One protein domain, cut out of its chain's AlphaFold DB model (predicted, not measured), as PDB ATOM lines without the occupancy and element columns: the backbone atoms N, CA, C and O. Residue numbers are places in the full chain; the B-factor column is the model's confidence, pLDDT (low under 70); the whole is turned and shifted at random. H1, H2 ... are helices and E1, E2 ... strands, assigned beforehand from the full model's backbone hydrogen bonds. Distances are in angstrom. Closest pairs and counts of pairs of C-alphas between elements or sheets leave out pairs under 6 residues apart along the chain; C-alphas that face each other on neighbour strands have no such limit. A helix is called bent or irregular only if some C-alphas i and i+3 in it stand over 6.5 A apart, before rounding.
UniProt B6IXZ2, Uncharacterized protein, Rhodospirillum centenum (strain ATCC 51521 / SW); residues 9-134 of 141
ATOM      1  N   VAL A   9      61.822 -54.284  31.876       95.56
ATOM      2  CA  VAL A   9      61.040 -54.583  33.073       95.56
ATOM      3  C   VAL A   9      61.955 -55.159  34.141       95.56
ATOM      4  O   VAL A   9      62.876 -55.921  33.848       95.56
ATOM      5  N   VAL A  10      61.694 -54.799  35.391       95.81
ATOM      6  CA  VAL A  10      62.299 -55.444  36.555       95.81
ATOM      7  C   VAL A  10      61.202 -56.228  37.244       95.81
ATOM      8  O   VAL A  10      60.210 -55.649  37.689       95.81
ATOM      9  N   LEU A  11      61.384 -57.539  37.325       96.38
ATOM     10  CA  LEU A  11      60.479 -58.450  38.003       96.38
ATOM     11  C   LEU A  11      61.117 -58.944  39.297       96.38
ATOM     12  O   LEU A  11      62.293 -59.286  39.319       96.38
ATOM     13  N   GLU A  12      60.348 -59.036  40.372       95.94
ATOM     14  CA  GLU A  12      60.780 -59.703  41.599       95.94
ATOM     15  C   GLU A  12      59.904 -60.925  41.853       95.94
ATOM     16  O   GLU A  12      58.683 -60.814  41.960       95.94
ATOM     17  N   VAL A  13      60.530 -62.096  41.968       93.75
ATOM     18  CA  VAL A  13      59.831 -63.326  42.350       93.75
ATOM     19  C   VAL A  13      59.704 -63.345  43.868       93.75
ATOM     20  O   VAL A  13      60.689 -63.508  44.592       93.75
ATOM     21  N   GLU A  14      58.487 -63.152  44.368       92.62
ATOM     22  CA  GLU A  14      58.243 -63.060  45.808       92.62
ATOM     23  C   GLU A  14      57.842 -64.389  46.453       92.62
ATOM     24  O   GLU A  14      57.994 -64.561  47.666       92.62
ATOM     25  N   GLY A  15      57.364 -65.327  45.642       89.62
ATOM     26  CA  GLY A  15      56.923 -66.651  46.059       89.62
ATOM     27  C   GLY A  15      56.050 -67.303  44.986       89.62
ATOM     28  O   GLY A  15      55.879 -66.729  43.907       89.62
ATOM     29  N   PRO A  16      55.483 -68.490  45.262       90.06
ATOM     30  CA  PRO A  16      54.599 -69.198  44.337       90.06
ATOM     31  C   PRO A  16      53.473 -68.304  43.802       90.06
ATOM     32  O   PRO A  16      52.702 -67.741  44.575       90.06
ATOM     33  N   GLY A  17      53.398 -68.153  42.476       89.81
ATOM     34  CA  GLY A  17      52.357 -67.364  41.804       89.81
ATOM     35  C   GLY A  17      52.467 -65.839  41.953       89.81
ATOM     36  O   GLY A  17      51.610 -65.130  41.427       89.81
ATOM     37  N   MET A  18      53.506 -65.325  42.623       94.75
ATOM     38  CA  MET A  18      53.699 -63.892  42.861       94.75
ATOM     39  C   MET A  18      55.001 -63.399  42.222       94.75
ATOM     40  O   MET A  18      56.097 -63.620  42.746       94.75
ATOM     41  N   VAL A  19      54.869 -62.702  41.093       95.75
ATOM     42  CA  VAL A  19      55.981 -62.113  40.336       95.75
ATOM     43  C   VAL A  19      55.681 -60.633  40.123       95.75
ATOM     44  O   VAL A  19      54.877 -60.274  39.271       95.75
ATOM     45  N   ARG A  20      56.287 -59.753  40.922       96.31
ATOM     46  CA  ARG A  20      55.952 -58.323  40.928       96.31
ATOM     47  C   ARG A  20      56.692 -57.554  39.862       96.31
ATOM     48  O   ARG A  20      57.913 -57.660  39.796       96.31
ATOM     49  N   PHE A  21      56.012 -56.648  39.171       96.62
ATOM     50  CA  PHE A  21      56.704 -55.555  38.494       96.62
ATOM     51  C   PHE A  21      57.272 -54.575  39.524       96.62
ATOM     52  O   PHE A  21      56.529 -53.878  40.214       96.62
ATOM     53  N   ARG A  22      58.597 -54.498  39.630       95.44
ATOM     54  CA  ARG A  22      59.301 -53.450  40.385       95.44
ATOM     55  C   ARG A  22      59.543 -52.205  39.539       95.44
ATOM     56  O   ARG A  22      59.597 -51.109  40.084       95.44
ATOM     57  N   LEU A  23      59.664 -52.379  38.225       95.12
ATOM     58  CA  LEU A  23      59.795 -51.300  37.251       95.12
ATOM     59  C   LEU A  23      59.278 -51.774  35.894       95.12
ATOM     60  O   LEU A  23      59.517 -52.920  35.508       95.12
ATOM     61  N   ALA A  24      58.632 -50.876  35.158       94.88
ATOM     62  CA  ALA A  24      58.338 -51.047  33.743       94.88
ATOM     63  C   ALA A  24      58.687 -49.765  32.984       94.88
ATOM     64  O   ALA A  24      58.219 -48.673  33.319       94.88
ATOM     65  N   GLY A  25      59.525 -49.902  31.960       93.75
ATOM     66  CA  GLY A  25      59.873 -48.821  31.055       93.75
ATOM     67  C   GLY A  25      58.651 -48.316  30.285       93.75
ATOM     68  O   GLY A  25      57.616 -48.980  30.191       93.75
ATOM     69  N   THR A  26      58.752 -47.111  29.728       91.81
ATOM     70  CA  THR A  26      57.622 -46.450  29.060       91.81
ATOM     71  C   THR A  26      57.038 -47.277  27.913       91.81
ATOM     72  O   THR A  26      55.820 -47.344  27.789       91.81
ATOM     73  N   ARG A  27      57.875 -47.950  27.112       87.62
ATOM     74  CA  ARG A  27      57.418 -48.803  26.005       87.62
ATOM     75  C   ARG A  27      56.682 -50.038  26.516       87.62
ATOM     76  O   ARG A  27      55.650 -50.403  25.965       87.62
ATOM     77  N   GLU A  28      57.161 -50.627  27.606       87.81
ATOM     78  CA  GLU A  28      56.498 -51.759  28.259       87.81
ATOM     79  C   GLU A  28      55.131 -51.345  28.813       87.81
ATOM     80  O   GLU A  28      54.129 -51.996  28.531       87.81
ATOM     81  N   ARG A  29      55.046 -50.197  29.495       88.81
ATOM     82  CA  ARG A  29      53.767 -49.628  29.949       88.81
ATOM     83  C   ARG A  29      52.797 -49.372  28.796       88.81
ATOM     84  O   ARG A  29      51.618 -49.695  28.910       88.81
ATOM     85  N   THR A  30      53.277 -48.828  27.676       86.44
ATOM     86  CA  THR A  30      52.456 -48.648  26.470       86.44
ATOM     87  C   THR A  30      51.955 -49.984  25.923       86.44
ATOM     88  O   THR A  30      50.799 -50.052  25.518       86.44
ATOM     89  N   ARG A  31      52.768 -51.051  25.962       79.56
ATOM     90  CA  ARG A  31      52.347 -52.397  25.536       79.56
ATOM     91  C   ARG A  31      51.199 -52.941  26.390       79.56
ATOM     92  O   ARG A  31      50.286 -53.544  25.840       79.56
ATOM     93  N   TYR A  32      51.226 -52.716  27.705       81.19
ATOM     94  CA  TYR A  32      50.130 -53.123  28.594       81.19
ATOM     95  C   TYR A  32      48.915 -52.183  28.528       81.19
ATOM     96  O   TYR A  32      47.802 -52.606  28.819       81.19
ATOM     97  N   GLY A  33      49.105 -50.918  28.142       84.88
ATOM     98  CA  GLY A  33      48.042 -49.910  28.059       84.88
ATOM     99  C   GLY A  33      47.713 -49.218  29.390       84.88
ATOM    100  O   GLY A  33      46.838 -48.356  29.427       84.88
ATOM    101  N   PHE A  34      48.412 -49.556  30.478       85.44
ATOM    102  CA  PHE A  34      48.253 -48.962  31.811       85.44
ATOM    103  C   PHE A  34      49.547 -49.088  32.638       85.44
ATOM    104  O   PHE A  34      50.531 -49.688  32.205       85.44
ATOM    105  N   GLU A  35      49.582 -48.468  33.822       92.69
ATOM    106  CA  GLU A  35      50.706 -48.611  34.757       92.69
ATOM    107  C   GLU A  35      50.694 -50.004  35.395       92.69
ATOM    108  O   GLU A  35      49.742 -50.365  36.083       92.69
ATOM    109  N   VAL A  36      51.763 -50.772  35.178       92.94
ATOM    110  CA  VAL A  36      51.889 -52.151  35.679       92.94
ATOM    111  C   VAL A  36      52.772 -52.273  36.915       92.94
ATOM    112  O   VAL A  36      52.764 -53.314  37.570       92.94
ATOM    113  N   THR A  37      53.536 -51.236  37.261       96.25
ATOM    114  CA  THR A  37      54.427 -51.255  38.424       96.25
ATOM    115  C   THR A  37      53.640 -51.529  39.707       96.25
ATOM    116  O   THR A  37      52.609 -50.918  39.970       96.25
ATOM    117  N   GLY A  38      54.133 -52.462  40.521       96.44
ATOM    118  CA  GLY A  38      53.489 -52.929  41.749       96.44
ATOM    119  C   GLY A  38      52.497 -54.080  41.552       96.44
ATOM    120  O   GLY A  38      52.191 -54.766  42.529       96.44
ATOM    121  N   LEU A  39      52.044 -54.336  40.320       96.25
ATOM    122  CA  LEU A  39      51.103 -55.411  40.005       96.25
ATOM    123  C   LEU A  39      51.818 -56.760  39.838       96.25
ATOM    124  O   LEU A  39      53.032 -56.831  39.613       96.25
ATOM    125  N   ASN A  40      51.049 -57.844  39.956       95.94
ATOM    126  CA  ASN A  40      51.537 -59.200  39.745       95.94
ATOM    127  C   ASN A  40      51.510 -59.545  38.249       95.94
ATOM    128  O   ASN A  40      50.451 -59.567  37.630       95.94
ATOM    129  N   TYR A  41      52.665 -59.881  37.677       94.06
ATOM    130  CA  TYR A  41      52.807 -60.340  36.293       94.06
ATOM    131  C   TYR A  41      51.852 -61.492  35.963       94.06
ATOM    132  O   TYR A  41      51.289 -61.543  34.870       94.06
ATOM    133  N   MET A  42      51.643 -62.408  36.913       93.75
ATOM    134  CA  MET A  42      50.836 -63.610  36.696       93.75
ATOM    135  C   MET A  42      49.355 -63.306  36.429       93.75
ATOM    136  O   MET A  42      48.685 -64.120  35.790       93.75
ATOM    137  N   ASP A  43      48.862 -62.136  36.843       92.06
ATOM    138  CA  ASP A  43      47.478 -61.720  36.599       92.06
ATOM    139  C   ASP A  43      47.226 -61.453  35.105       92.06
ATOM    140  O   ASP A  43      46.112 -61.659  34.626       92.06
ATOM    141  N   PHE A  44      48.276 -61.110  34.349       86.62
ATOM    142  CA  PHE A  44      48.234 -60.847  32.904       86.62
ATOM    143  C   PHE A  44      48.564 -62.077  32.048       86.62
ATOM    144  O   PHE A  44      48.551 -62.010  30.819       86.62
ATOM    145  N   VAL A  45      48.880 -63.211  32.677       86.00
ATOM    146  CA  VAL A  45      49.103 -64.479  31.978       86.00
ATOM    147  C   VAL A  45      47.786 -65.259  31.941       86.00
ATOM    148  O   VAL A  45      47.180 -65.447  33.002       86.00
ATOM    149  N   PRO A  46      47.354 -65.770  30.769       84.94
ATOM    150  CA  PRO A  46      46.190 -66.649  30.677       84.94
ATOM    151  C   PRO A  46      46.308 -67.838  31.632       84.94
ATOM    152  O   PRO A  46      47.384 -68.425  31.751       84.94
ATOM    153  N   GLU A  47      45.207 -68.219  32.284       87.56
ATOM    154  CA  GLU A  47      45.196 -69.224  33.356       87.56
ATOM    155  C   GLU A  47      45.911 -70.526  32.972       87.56
ATOM    156  O   GLU A  47      46.817 -70.961  33.684       87.56
ATOM    157  N   ALA A  48      45.600 -71.062  31.787       87.81
ATOM    158  CA  ALA A  48      46.198 -72.284  31.243       87.81
ATOM    159  C   ALA A  48      47.735 -72.242  31.130       87.81
ATOM    160  O   ALA A  48      48.377 -73.279  31.023       87.81
ATOM    161  N   ARG A  49      48.338 -71.047  31.152       87.62
ATOM    162  CA  ARG A  49      49.778 -70.821  31.016       87.62
ATOM    163  C   ARG A  49      50.464 -70.323  32.282       87.62
ATOM    164  O   ARG A  49      51.688 -70.174  32.280       87.62
ATOM    165  N   ARG A  50      49.720 -70.029  33.352       90.50
ATOM    166  CA  ARG A  50      50.290 -69.443  34.576       90.50
ATOM    167  C   ARG A  50      51.330 -70.355  35.214       90.50
ATOM    168  O   ARG A  50      52.381 -69.863  35.610       90.50
ATOM    169  N   SER A  51      51.072 -71.662  35.268       92.44
ATOM    170  CA  SER A  51      52.030 -72.622  35.830       92.44
ATOM    171  C   SER A  51      53.356 -72.594  35.060       92.44
ATOM    172  O   SER A  51      54.390 -72.271  35.641       92.44
ATOM    173  N   ASP A  52      53.312 -72.763  33.736       91.38
ATOM    174  CA  ASP A  52      54.507 -72.755  32.884       91.38
ATOM    175  C   ASP A  52      55.262 -71.419  32.902       91.38
ATOM    176  O   ASP A  52      56.495 -71.382  32.842       91.38
ATOM    177  N   ALA A  53      54.534 -70.299  32.952       91.69
ATOM    178  CA  ALA A  53      55.136 -68.976  33.048       91.69
ATOM    179  C   ALA A  53      55.846 -68.786  34.393       91.69
ATOM    180  O   ALA A  53      56.992 -68.340  34.413       91.69
ATOM    181  N   PHE A  54      55.215 -69.183  35.502       94.94
ATOM    182  CA  PHE A  54      55.834 -69.106  36.820       94.94
ATOM    183  C   PHE A  54      57.069 -70.007  36.917       94.94
ATOM    184  O   PHE A  54      58.130 -69.547  37.334       94.94
ATOM    185  N   SER A  55      56.970 -71.260  36.458       94.06
ATOM    186  CA  SER A  55      58.095 -72.203  36.439       94.06
ATOM    187  C   SER A  55      59.290 -71.670  35.651       94.06
ATOM    188  O   SER A  55      60.434 -71.946  36.006       94.06
ATOM    189  N   ALA A  56      59.059 -70.872  34.605       94.12
ATOM    190  CA  ALA A  56      60.140 -70.260  33.847       94.12
ATOM    191  C   ALA A  56      60.972 -69.286  34.693       94.12
ATOM    192  O   ALA A  56      62.203 -69.329  34.621       94.12
ATOM    193  N   PHE A  57      60.308 -68.443  35.491       95.31
ATOM    194  CA  PHE A  57      60.957 -67.506  36.407       95.31
ATOM    195  C   PHE A  57      61.570 -68.223  37.612       95.31
ATOM    196  O   PHE A  57      62.707 -67.937  37.977       95.31
ATOM    197  N   ASP A  58      60.863 -69.198  38.187       94.88
ATOM    198  CA  ASP A  58      61.351 -69.995  39.320       94.88
ATOM    199  C   ASP A  58      62.653 -70.737  38.973       94.88
ATOM    200  O   ASP A  58      63.588 -70.764  39.770       94.88
ATOM    201  N   ARG A  59      62.780 -71.243  37.739       95.06
ATOM    202  CA  ARG A  59      64.028 -71.843  37.236       95.06
ATOM    203  C   ARG A  59      65.204 -70.867  37.250       95.06
ATOM    204  O   ARG A  59      66.279 -71.254  37.695       95.06
ATOM    205  N   MET A  60      65.005 -69.612  36.834       95.69
ATOM    206  CA  MET A  60      66.057 -68.584  36.914       95.69
ATOM    207  C   MET A  60      66.432 -68.253  38.361       95.69
ATOM    208  O   MET A  60      67.573 -67.895  38.629       95.69
ATOM    209  N   VAL A  61      65.484 -68.350  39.296       93.81
ATOM    210  CA  VAL A  61      65.742 -68.087  40.719       93.81
ATOM    211  C   VAL A  61      66.521 -69.233  41.364       93.81
ATOM    212  O   VAL A  61      67.457 -68.985  42.121       93.81
ATOM    213  N   ARG A  62      66.152 -70.484  41.066       93.88
ATOM    214  CA  ARG A  62      66.782 -71.689  41.635       93.88
ATOM    215  C   ARG A  62      68.158 -71.978  41.051       93.88
ATOM    216  O   ARG A  62      69.053 -72.393  41.781       93.88
ATOM    217  N   THR A  63      68.323 -71.744  39.754       95.81
ATOM    218  CA  THR A  63      69.586 -71.892  39.035       95.81
ATOM    219  C   THR A  63      69.837 -70.575  38.308       95.81
ATOM    220  O   THR A  63      69.308 -70.404  37.209       95.81
ATOM    221  N   PRO A  64      70.570 -69.618  38.919       95.38
ATOM    222  CA  PRO A  64      70.819 -68.306  38.330       95.38
ATOM    223  C   PRO A  64      71.344 -68.400  36.897       95.38
ATOM    224  O   PRO A  64      72.505 -68.706  36.655       95.38
ATOM    225  N   CYS A  65      70.462 -68.136  35.939       97.00
ATOM    226  CA  CYS A  65      70.731 -68.216  34.510       97.00
ATOM    227  C   CYS A  65      69.990 -67.095  33.786       97.00
ATOM    228  O   CYS A  65      68.968 -66.596  34.261       97.00
ATOM    229  N   GLY A  66      70.511 -66.690  32.631       97.56
ATOM    230  CA  GLY A  66      69.795 -65.806  31.725       97.56
ATOM    231  C   GLY A  66      68.658 -66.534  31.009       97.56
ATOM    232  O   GLY A  66      68.623 -67.763  30.935       97.56
ATOM    233  N   MET A  67      67.733 -65.772  30.443       97.25
ATOM    234  CA  MET A  67      66.624 -66.273  29.643       97.25
ATOM    235  C   MET A  67      66.524 -65.482  28.347       97.25
ATOM    236  O   MET A  67      66.478 -64.258  28.355       97.25
ATOM    237  N   TYR A  68      66.418 -66.205  27.245       96.62
ATOM    238  CA  TYR A  68      65.914 -65.709  25.979       96.62
ATOM    239  C   TYR A  68      64.482 -66.206  25.799       96.62
ATOM    240  O   TYR A  68      64.233 -67.412  25.914       96.62
ATOM    241  N   ALA A  69      63.550 -65.311  25.497       93.62
ATOM    242  CA  ALA A  69      62.183 -65.661  25.151       93.62
ATOM    243  C   ALA A  69      61.756 -64.940  23.872       93.62
ATOM    244  O   ALA A  69      61.914 -63.730  23.754       93.62
ATOM    245  N   LEU A  70      61.174 -65.692  22.941       91.88
ATOM    246  CA  LEU A  70      60.497 -65.146  21.774       91.88
ATOM    247  C   LEU A  70      58.992 -65.270  22.001       91.88
ATOM    248  O   LEU A  70      58.458 -66.377  22.119       91.88
ATOM    249  N   ILE A  71      58.323 -64.129  22.113       87.94
ATOM    250  CA  ILE A  71      56.912 -64.027  22.465       87.94
ATOM    251  C   ILE A  71      56.174 -63.449  21.266       87.94
ATOM    252  O   ILE A  71      56.416 -62.315  20.874       87.94
ATOM    253  N   ARG A  72      55.258 -64.207  20.672       84.38
ATOM    254  CA  ARG A  72      54.342 -63.678  19.666       84.38
ATOM    255  C   ARG A  72      53.203 -62.958  20.378       84.38
ATOM    256  O   ARG A  72      52.478 -63.585  21.152       84.38
ATOM    257  N   SER A  73      53.037 -61.676  20.094       74.56
ATOM    258  CA  SER A  73      51.901 -60.869  20.525       74.56
ATOM    259  C   SER A  73      50.999 -60.610  19.324       74.56
ATOM    260  O   SER A  73      51.466 -60.233  18.248       74.56
ATOM    261  N   ARG A  74      49.694 -60.823  19.484       66.50
ATOM    262  CA  ARG A  74      48.702 -60.448  18.469       66.50
ATOM    263  C   ARG A  74      47.907 -59.249  18.955       66.50
ATOM    264  O   ARG A  74      47.380 -59.266  20.062       66.50
ATOM    265  N   THR A  75      47.851 -58.214  18.124       57.22
ATOM    266  CA  THR A  75      46.913 -57.103  18.307       57.22
ATOM    267  C   THR A  75      45.607 -57.426  17.581       57.22
ATOM    268  O   THR A  75      45.624 -58.129  16.567       57.22
ATOM    269  N   GLY A  76      44.475 -56.900  18.061       51.19
ATOM    270  CA  GLY A  76      43.151 -57.149  17.463       51.19
ATOM    271  C   GLY A  76      43.006 -56.721  15.993       51.19
ATOM    272  O   GLY A  76      42.068 -57.130  15.321       51.19
ATOM    273  N   TYR A  77      43.956 -55.949  15.454       51.91
ATOM    274  CA  TYR A  77      43.974 -55.499  14.056       51.91
ATOM    275  C   TYR A  77      44.756 -56.432  13.112       51.91
ATOM    276  O   TYR A  77      45.125 -56.030  12.012       51.91
ATOM    277  N   GLY A  78      45.062 -57.662  13.536       51.06
ATOM    278  CA  GLY A  78      45.737 -58.667  12.702       51.06
ATOM    279  C   GLY A  78      47.241 -58.440  12.513       51.06
ATOM    280  O   GLY A  78      47.930 -59.317  12.000       51.06
ATOM    281  N   ARG A  79      47.789 -57.312  12.987       58.25
ATOM    282  CA  ARG A  79      49.237 -57.094  13.039       58.25
ATOM    283  C   ARG A  79      49.815 -57.881  14.216       58.25
ATOM    284  O   ARG A  79      49.577 -57.543  15.382       58.25
ATOM    285  N   GLY A  80      50.533 -58.952  13.895       66.06
ATOM    286  CA  GLY A  80      51.361 -59.684  14.844       66.06
ATOM    287  C   GLY A  80      52.700 -58.979  15.041       66.06
ATOM    288  O   GLY A  80      53.296 -58.487  14.087       66.06
ATOM    289  N   THR A  81      53.181 -58.932  16.274       76.50
ATOM    290  CA  THR A  81      54.561 -58.546  16.574       76.50
ATOM    291  C   THR A  81      55.228 -59.681  17.328       76.50
ATOM    292  O   THR A  81      54.592 -60.388  18.114       76.50
ATOM    293  N   PHE A  82      56.518 -59.879  17.087       84.06
ATOM    294  CA  PHE A  82      57.327 -60.672  17.996       84.06
ATOM    295  C   PHE A  82      57.981 -59.735  18.996       84.06
ATOM    296  O   PHE A  82      58.551 -58.712  18.635       84.06
ATOM    297  N   ASN A  83      57.904 -60.100  20.262       87.25
ATOM    298  CA  ASN A  83      58.683 -59.516  21.321       87.25
ATOM    299  C   ASN A  83      59.810 -60.489  21.674       87.25
ATOM    300  O   ASN A  83      59.575 -61.600  22.150       87.25
ATOM    301  N   GLU A  84      61.037 -60.075  21.399       92.50
ATOM    302  CA  GLU A  84      62.236 -60.766  21.838       92.50
ATOM    303  C   GLU A  84      62.651 -60.205  23.196       92.50
ATOM    304  O   GLU A  84      62.968 -59.022  23.309       92.50
ATOM    305  N   ALA A  85      62.646 -61.045  24.226       93.94
ATOM    306  CA  ALA A  85      62.991 -60.660  25.583       93.94
ATOM    307  C   ALA A  85      64.260 -61.381  26.053       93.94
ATOM    308  O   ALA A  85      64.345 -62.612  26.021       93.94
ATOM    309  N   LEU A  86      65.226 -60.604  26.539       96.12
ATOM    310  CA  LEU A  86      66.449 -61.078  27.178       96.12
ATOM    311  C   LEU A  86      66.421 -60.715  28.658       96.12
ATOM    312  O   LEU A  86      66.395 -59.536  28.999       96.12
ATOM    313  N   GLY A  87      66.428 -61.721  29.527       96.94
ATOM    314  CA  GLY A  87      66.337 -61.573  30.973       96.94
ATOM    315  C   GLY A  87      67.547 -62.104  31.707       96.94
ATOM    316  O   GLY A  87      68.037 -63.182  31.380       96.94
ATOM    317  N   PHE A  88      67.981 -61.401  32.747       97.25
ATOM    318  CA  PHE A  88      69.052 -61.861  33.630       97.25
ATOM    319  C   PHE A  88      68.700 -61.627  35.104       97.25
ATOM    320  O   PHE A  88      68.022 -60.644  35.419       97.25
ATOM    321  N   PRO A  89      69.130 -62.517  36.016       96.50
ATOM    322  CA  PRO A  89      68.925 -62.352  37.443       96.50
ATOM    323  C   PRO A  89      69.993 -61.427  38.039       96.50
ATOM    324  O   PRO A  89      71.189 -61.610  37.832       96.50
ATOM    325  N   PHE A  90      69.553 -60.470  38.845       94.31
ATOM    326  CA  PHE A  90      70.382 -59.550  39.614       94.31
ATOM    327  C   PHE A  90      70.008 -59.671  41.081       94.31
ATOM    328  O   PHE A  90      68.834 -59.762  41.428       94.31
ATOM    329  N   ARG A  91      70.992 -59.673  41.974       90.44
ATOM    330  CA  ARG A  91      70.712 -59.667  43.410       90.44
ATOM    331  C   ARG A  91      70.353 -58.250  43.839       90.44
ATOM    332  O   ARG A  91      71.083 -57.315  43.534       90.44
ATOM    333  N   SER A  92      69.236 -58.100  44.543       85.06
ATOM    334  CA  SER A  92      68.898 -56.842  45.197       85.06
ATOM    335  C   SER A  92      69.636 -56.741  46.527       85.06
ATOM    336  O   SER A  92      69.434 -57.581  47.405       85.06
ATOM    337  N   ASP A  93      70.424 -55.682  46.709       85.81
ATOM    338  CA  ASP A  93      71.063 -55.383  47.998       85.81
ATOM    339  C   ASP A  93      70.037 -55.000  49.077       85.81
ATOM    340  O   ASP A  93      70.294 -55.156  50.267       85.81
ATOM    341  N   HIS A  94      68.852 -54.525  48.675       81.50
ATOM    342  CA  HIS A  94      67.806 -54.092  49.598       81.50
ATOM    343  C   HIS A  94      66.964 -55.256  50.135       81.50
ATOM    344  O   HIS A  94      66.756 -55.359  51.340       81.50
ATOM    345  N   SER A  95      66.460 -56.132  49.256       80.75
ATOM    346  CA  SER A  95      65.577 -57.237  49.661       80.75
ATOM    347  C   SER A  95      66.303 -58.570  49.850       80.75
ATOM    348  O   SER A  95      65.711 -59.518  50.364       80.75
ATOM    349  N   GLY A  96      67.551 -58.684  49.381       84.25
ATOM    350  CA  GLY A  96      68.293 -59.946  49.302       84.25
ATOM    351  C   GLY A  96      67.748 -60.935  48.261       84.25
ATOM    352  O   GLY A  96      68.336 -62.002  48.069       84.25
ATOM    353  N   ARG A  97      66.639 -60.599  47.583       87.06
ATOM    354  CA  ARG A  97      65.974 -61.427  46.566       87.06
ATOM    355  C   ARG A  97      66.559 -61.162  45.182       87.06
ATOM    356  O   ARG A  97      67.210 -60.142  44.946       87.06
ATOM    357  N   LEU A  98      66.315 -62.087  44.255       88.88
ATOM    358  CA  LEU A  98      66.669 -61.895  42.852       88.88
ATOM    359  C   LEU A  98      65.618 -61.034  42.143       88.88
ATOM    360  O   LEU A  98      64.417 -61.305  42.196       88.88
ATOM    361  N   HIS A  99      66.101 -60.009  41.454       94.50
ATOM    362  CA  HIS A  99      65.387 -59.233  40.455       94.50
ATOM    363  C   HIS A  99      65.709 -59.798  39.081       94.50
ATOM    364  O   HIS A  99      66.868 -59.861  38.687       94.50
ATOM    365  N   LEU A 100      64.691 -60.215  38.343       96.62
ATOM    366  CA  LEU A 100      64.836 -60.622  36.956       96.62
ATOM    367  C   LEU A 100      64.637 -59.381  36.087       96.62
ATOM    368  O   LEU A 100      63.535 -58.838  36.006       96.62
ATOM    369  N   VAL A 101      65.712 -58.907  35.472       96.50
ATOM    370  CA  VAL A 101      65.699 -57.712  34.628       96.50
ATOM    371  C   VAL A 101      65.633 -58.161  33.182       96.50
ATOM    372  O   VAL A 101      66.558 -58.819  32.710       96.50
ATOM    373  N   PHE A 102      64.548 -57.815  32.493       96.62
ATOM    374  CA  PHE A 102      64.325 -58.160  31.092       96.62
ATOM    375  C   PHE A 102      64.382 -56.926  30.207       96.62
ATOM    376  O   PHE A 102      63.731 -55.934  30.512       96.62
ATOM    377  N   GLN A 103      65.115 -57.019  29.103       95.50
ATOM    378  CA  GLN A 103      65.100 -56.067  28.000       95.50
ATOM    379  C   GLN A 103      64.311 -56.666  26.840       95.50
ATOM    380  O   GLN A 103      64.523 -57.824  26.483       95.50
ATOM    381  N   SER A 104      63.429 -55.868  26.253       92.06
ATOM    382  CA  SER A 104      62.485 -56.305  25.227       92.06
ATOM    383  C   SER A 104      62.697 -55.578  23.902       92.06
ATOM    384  O   SER A 104      62.654 -54.349  23.856       92.06
ATOM    385  N   ASN A 105      62.821 -56.302  22.795       89.94
ATOM    386  CA  ASN A 105      62.855 -55.754  21.440       89.94
ATOM    387  C   ASN A 105      61.614 -56.180  20.661       89.94
ATOM    388  O   ASN A 105      61.277 -57.359  20.620       89.94
ATOM    389  N   ASP A 106      60.942 -55.215  20.039       86.12
ATOM    390  CA  ASP A 106      59.840 -55.503  19.126       86.12
ATOM    391  C   ASP A 106      60.390 -55.745  17.723       86.12
ATOM    392  O   ASP A 106      61.131 -54.927  17.173       86.12
ATOM    393  N   ILE A 107      60.011 -56.884  17.162       84.25
ATOM    394  CA  ILE A 107      60.303 -57.307  15.806       84.25
ATOM    395  C   ILE A 107      58.963 -57.296  15.074       84.25
ATOM    396  O   ILE A 107      58.091 -58.142  15.302       84.25
ATOM    397  N   ASP A 108      58.786 -56.290  14.222       75.75
ATOM    398  CA  ASP A 108      57.648 -56.226  13.315       75.75
ATOM    399  C   ASP A 108      57.707 -57.406  12.341       75.75
ATOM    400  O   ASP A 108      58.743 -57.667  11.726       75.75
ATOM    401  N   PHE A 109      56.587 -58.103  12.179       68.31
ATOM    402  CA  PHE A 109      56.439 -59.127  11.157       68.31
ATOM    403  C   PHE A 109      55.110 -58.926  10.430       68.31
ATOM    404  O   PHE A 109      54.068 -58.731  11.053       68.31
ATOM    405  N   ASP A 110      55.152 -58.936   9.101       57.53
ATOM    406  CA  ASP A 110      53.967 -58.749   8.268       57.53
ATOM    407  C   ASP A 110      53.262 -60.100   8.045       57.53
ATOM    408  O   ASP A 110      53.531 -60.809   7.077       57.53
ATOM    409  N   GLU A 111      52.362 -60.482   8.960       55.25
ATOM    410  CA  GLU A 111      51.351 -61.515   8.681       55.25
ATOM    411  C   GLU A 111      50.152 -60.860   7.986       55.25
ATOM    412  O   GLU A 111      49.085 -60.666   8.569       55.25
ATOM    413  N   SER A 112      50.302 -60.535   6.702       48.12
ATOM    414  CA  SER A 112      49.169 -60.227   5.830       48.12
ATOM    415  C   SER A 112      48.336 -61.494   5.589       48.12
ATOM    416  O   SER A 112      48.432 -62.108   4.532       48.12
ATOM    417  N   ARG A 113      47.557 -61.919   6.600       48.53
ATOM    418  CA  ARG A 113      46.378 -62.819   6.563       48.53
ATOM    419  C   ARG A 113      46.190 -63.488   7.926       48.53
ATOM    420  O   ARG A 113      46.882 -64.457   8.190       48.53
ATOM    421  N   VAL A 114      45.215 -63.042   8.723       45.84
ATOM    422  CA  VAL A 114      44.166 -63.855   9.389       45.84
ATOM    423  C   VAL A 114      43.135 -62.873   9.977       45.84
ATOM    424  O   VAL A 114      43.506 -61.893  10.617       45.84
ATOM    425  N   LEU A 115      41.849 -63.126   9.711       50.56
ATOM    426  CA  LEU A 115      40.690 -62.353  10.172       50.56
ATOM    427  C   LEU A 115      40.231 -62.772  11.582       50.56
ATOM    428  O   LEU A 115      40.352 -63.937  11.948       50.56
ATOM    429  N   GLU A 116      39.646 -61.789  12.277       46.81
ATOM    430  CA  GLU A 116      38.836 -61.829  13.510       46.81
ATOM    431  C   GLU A 116      39.502 -62.341  14.800       46.81
ATOM    432  O   GLU A 116      39.588 -63.537  15.062       46.81
ATOM    433  N   ALA A 117      39.889 -61.406  15.677       45.03
ATOM    434  CA  ALA A 117      40.064 -61.677  17.103       45.03
ATOM    435  C   ALA A 117      39.774 -60.425  17.952       45.03
ATOM    436  O   ALA A 117      40.037 -59.298  17.528       45.03
ATOM    437  N   ASP A 118      39.222 -60.666  19.142       44.81
ATOM    438  CA  ASP A 118      38.777 -59.699  20.154       44.81
ATOM    439  C   ASP A 118      39.792 -58.551  20.384       44.81
ATOM    440  O   ASP A 118      40.954 -58.817  20.714       44.81
ATOM    441  N   PRO A 119      39.384 -57.271  20.243       41.69
ATOM    442  CA  PRO A 119      40.266 -56.108  20.375       41.69
ATOM    443  C   PRO A 119      40.935 -55.951  21.752       41.69
ATOM    444  O   PRO A 119      41.883 -55.172  21.861       41.69
ATOM    445  N   LEU A 120      40.483 -56.674  22.783       42.59
ATOM    446  CA  LEU A 120      41.044 -56.627  24.140       42.59
ATOM    447  C   LEU A 120      42.018 -57.771  24.460       42.59
ATOM    448  O   LEU A 120      42.708 -57.718  25.480       42.59
ATOM    449  N   ALA A 121      42.111 -58.796  23.615       47.19
ATOM    450  CA  ALA A 121      42.903 -59.977  23.919       47.19
ATOM    451  C   ALA A 121      44.326 -59.856  23.354       47.19
ATOM    452  O   ALA A 121      44.636 -60.324  22.258       47.19
ATOM    453  N   LEU A 122      45.228 -59.246  24.130       55.03
ATOM    454  CA  LEU A 122      46.666 -59.344  23.880       55.03
ATOM    455  C   LEU A 122      47.108 -60.795  24.134       55.03
ATOM    456  O   LEU A 122      47.523 -61.174  25.230       55.03
ATOM    457  N   HIS A 123      46.973 -61.646  23.120       59.41
ATOM    458  CA  HIS A 123      47.396 -63.035  23.212       59.41
ATOM    459  C   HIS A 123      48.913 -63.112  23.080       59.41
ATOM    460  O   HIS A 123      49.466 -62.940  21.994       59.41
ATOM    461  N   HIS A 124      49.583 -63.392  24.193       69.44
ATOM    462  CA  HIS A 124      50.995 -63.745  24.208       69.44
ATOM    463  C   HIS A 124      51.140 -65.248  24.022       69.44
ATOM    464  O   HIS A 124      50.659 -66.013  24.855       69.44
ATOM    465  N   THR A 125      51.864 -65.677  22.992       77.50
ATOM    466  CA  THR A 125      52.296 -67.069  22.795       77.50
ATOM    467  C   THR A 125      53.813 -67.128  22.914       77.50
ATOM    468  O   THR A 125      54.504 -66.334  22.289       77.50
ATOM    469  N   VAL A 126      54.352 -68.013  23.754       80.56
ATOM    470  CA  VAL A 126      55.808 -68.219  23.836       80.56
ATOM    471  C   VAL A 126      56.184 -69.221  22.756       80.56
ATOM    472  O   VAL A 126      55.830 -70.389  22.851       80.56
ATOM    473  N   GLU A 127      56.878 -68.743  21.733       84.81
ATOM    474  CA  GLU A 127      57.268 -69.517  20.547       84.81
ATOM    475  C   GLU A 127      58.598 -70.232  20.769       84.81
ATOM    476  O   GLU A 127      58.853 -71.309  20.239       84.81
ATOM    477  N   GLY A 128      59.455 -69.632  21.593       86.19
ATOM    478  CA  GLY A 128      60.732 -70.203  21.970       86.19
ATOM    479  C   GLY A 128      61.186 -69.668  23.314       86.19
ATOM    480  O   GLY A 128      60.999 -68.494  23.633       86.19
ATOM    481  N   ARG A 129      61.814 -70.540  24.099       93.12
ATOM    482  CA  ARG A 129      62.513 -70.167  25.325       93.12
ATOM    483  C   ARG A 129      63.825 -70.925  25.398       93.12
ATOM    484  O   ARG A 129      63.853 -72.135  25.191       93.12
ATOM    485  N   ARG A 130      64.907 -70.212  25.690       95.38
ATOM    486  CA  ARG A 130      66.235 -70.786  25.917       95.38
ATOM    487  C   ARG A 130      66.823 -70.173  27.176       95.38
ATOM    488  O   ARG A 130      66.585 -69.002  27.456       95.38
ATOM    489  N   TYR A 131      67.581 -70.963  27.918       97.00
ATOM    490  CA  TYR A 131      68.345 -70.470  29.057       97.00
ATOM    491  C   TYR A 131      69.786 -70.202  28.631       97.00
ATOM    492  O   TYR A 131      70.317 -70.884  27.754       97.00
ATOM    493  N   ILE A 132      70.387 -69.185  29.234       97.81
ATOM    494  CA  ILE A 132      71.761 -68.756  28.988       97.81
ATOM    495  C   ILE A 132      72.535 -69.028  30.270       97.81
ATOM    496  O   ILE A 132      72.189 -68.496  31.324       97.81
ATOM    497  N   ASP A 133      73.570 -69.857  30.191       97.19
ATOM    498  CA  ASP A 133      74.452 -70.070  31.333       97.19
ATOM    499  C   ASP A 133      75.275 -68.800  31.584       97.19
ATOM    500  O   ASP A 133      75.878 -68.243  30.665       97.19
ATOM    501  N   ILE A 134      75.272 -68.342  32.832       96.50
ATOM    502  CA  ILE A 134      76.031 -67.176  33.303       96.50
ATOM    503  C   ILE A 134      77.057 -67.559  34.382       96.50
ATOM    504  O   ILE A 134      77.512 -66.702  35.135       96.50
TER     505      ILE A 134
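This is residues 9 to 134 of the 141 residues of an uncharacterized protein of Rhodospirillum centenum (strain ATCC 51521 / SW) (UniProt B6IXZ2). One twisted sheet of six strands curls round the long helix H3, which packs in its hollow; the short helix H1 is on the opposite face, and H2 is beside the strands near edge strand E2. The long loop of residues 109 to 122 reaches out to one end of the longest axis. The 126 printed residues include six named strands and three named helices, in the order E1 E2 H1 H2 H3 E3 E4 E5 E6; the class is mixed, helices and strands. The sheet's order is E2 E1 E5 E4 E3 E6, all antiparallel. The whole is compact, with a radius of gyration of the C-alphas of 14.9 A, but elongated in outline, spanning 47 by 29 by 28 A.

In the sheet, E2 is residues 18 to 24, and E1, residues 9 to 15, begins at C-alpha 9 (61.040, -54.583, 33.073). E5, residues 98 to 108, is 31.4 A long; E4, residues 80 to 91, 34.5 A; E3, residues 65 to 74, 28.3 A. E6, residues 123 to 133, is 29.1 A long, bends by 55 degrees at residue 127 and ends at C-alpha 133 (74.452, -70.070, 31.333). H3, residues 47 to 62, is 23.3 A long and begins at C-alpha 47 (45.196, -69.224, 33.356); it is irregular, with C-alphas 48 and 51 7.4 A apart. H1 is residues 26 to 32 and H2 residues 41 to 44.

E3, E4 and E5 form a meander, each strand the antiparallel neighbour of the one before; with E6, the antiparallel neighbour of E3, they form a Greek key. N 69 and O 85 are 2.9 A apart in the hairpin E3 and E4, N 103 and O 86 2.8 A in the hairpin E4 and E5, and N 68 and O 130 2.8 A between E3 and E6. Between E1 and E5, at 137 degrees, N 11 and O 100 are 2.8 A apart; in the hairpin E1 and E2, N 20 and O 12 are 2.8 A apart. These pairs are within hydrogen-bond range. The sheet curls round H3; the closest C-alphas of H3 and E5 are those of Val 61 and Leu 98, 6.6 A apart. H1 is on the opposite face, 5.7 A over the sheet and over none of its strands. H2 is only just at the sheet's level, at a height of 3.6 A, and only just touches H3, with 3 pairs of C-alphas within 8 A, the closest Met 42 and Arg 50 at 6.2 A. Every O i to N i+4 pair is within hydrogen-bond range in H1, and 9 of 12 in H3; H2 is too short for such a pair.

The two C-alphas farthest apart, of Asp 93 and Leu 115, are separated by 49.0 A. The printed part has no cut, and the link E5 to E6, 14 residues, is long. Mean pLDDT of the printed part is 84.3; residues 74 to 80 and 109 to 124 are under 70.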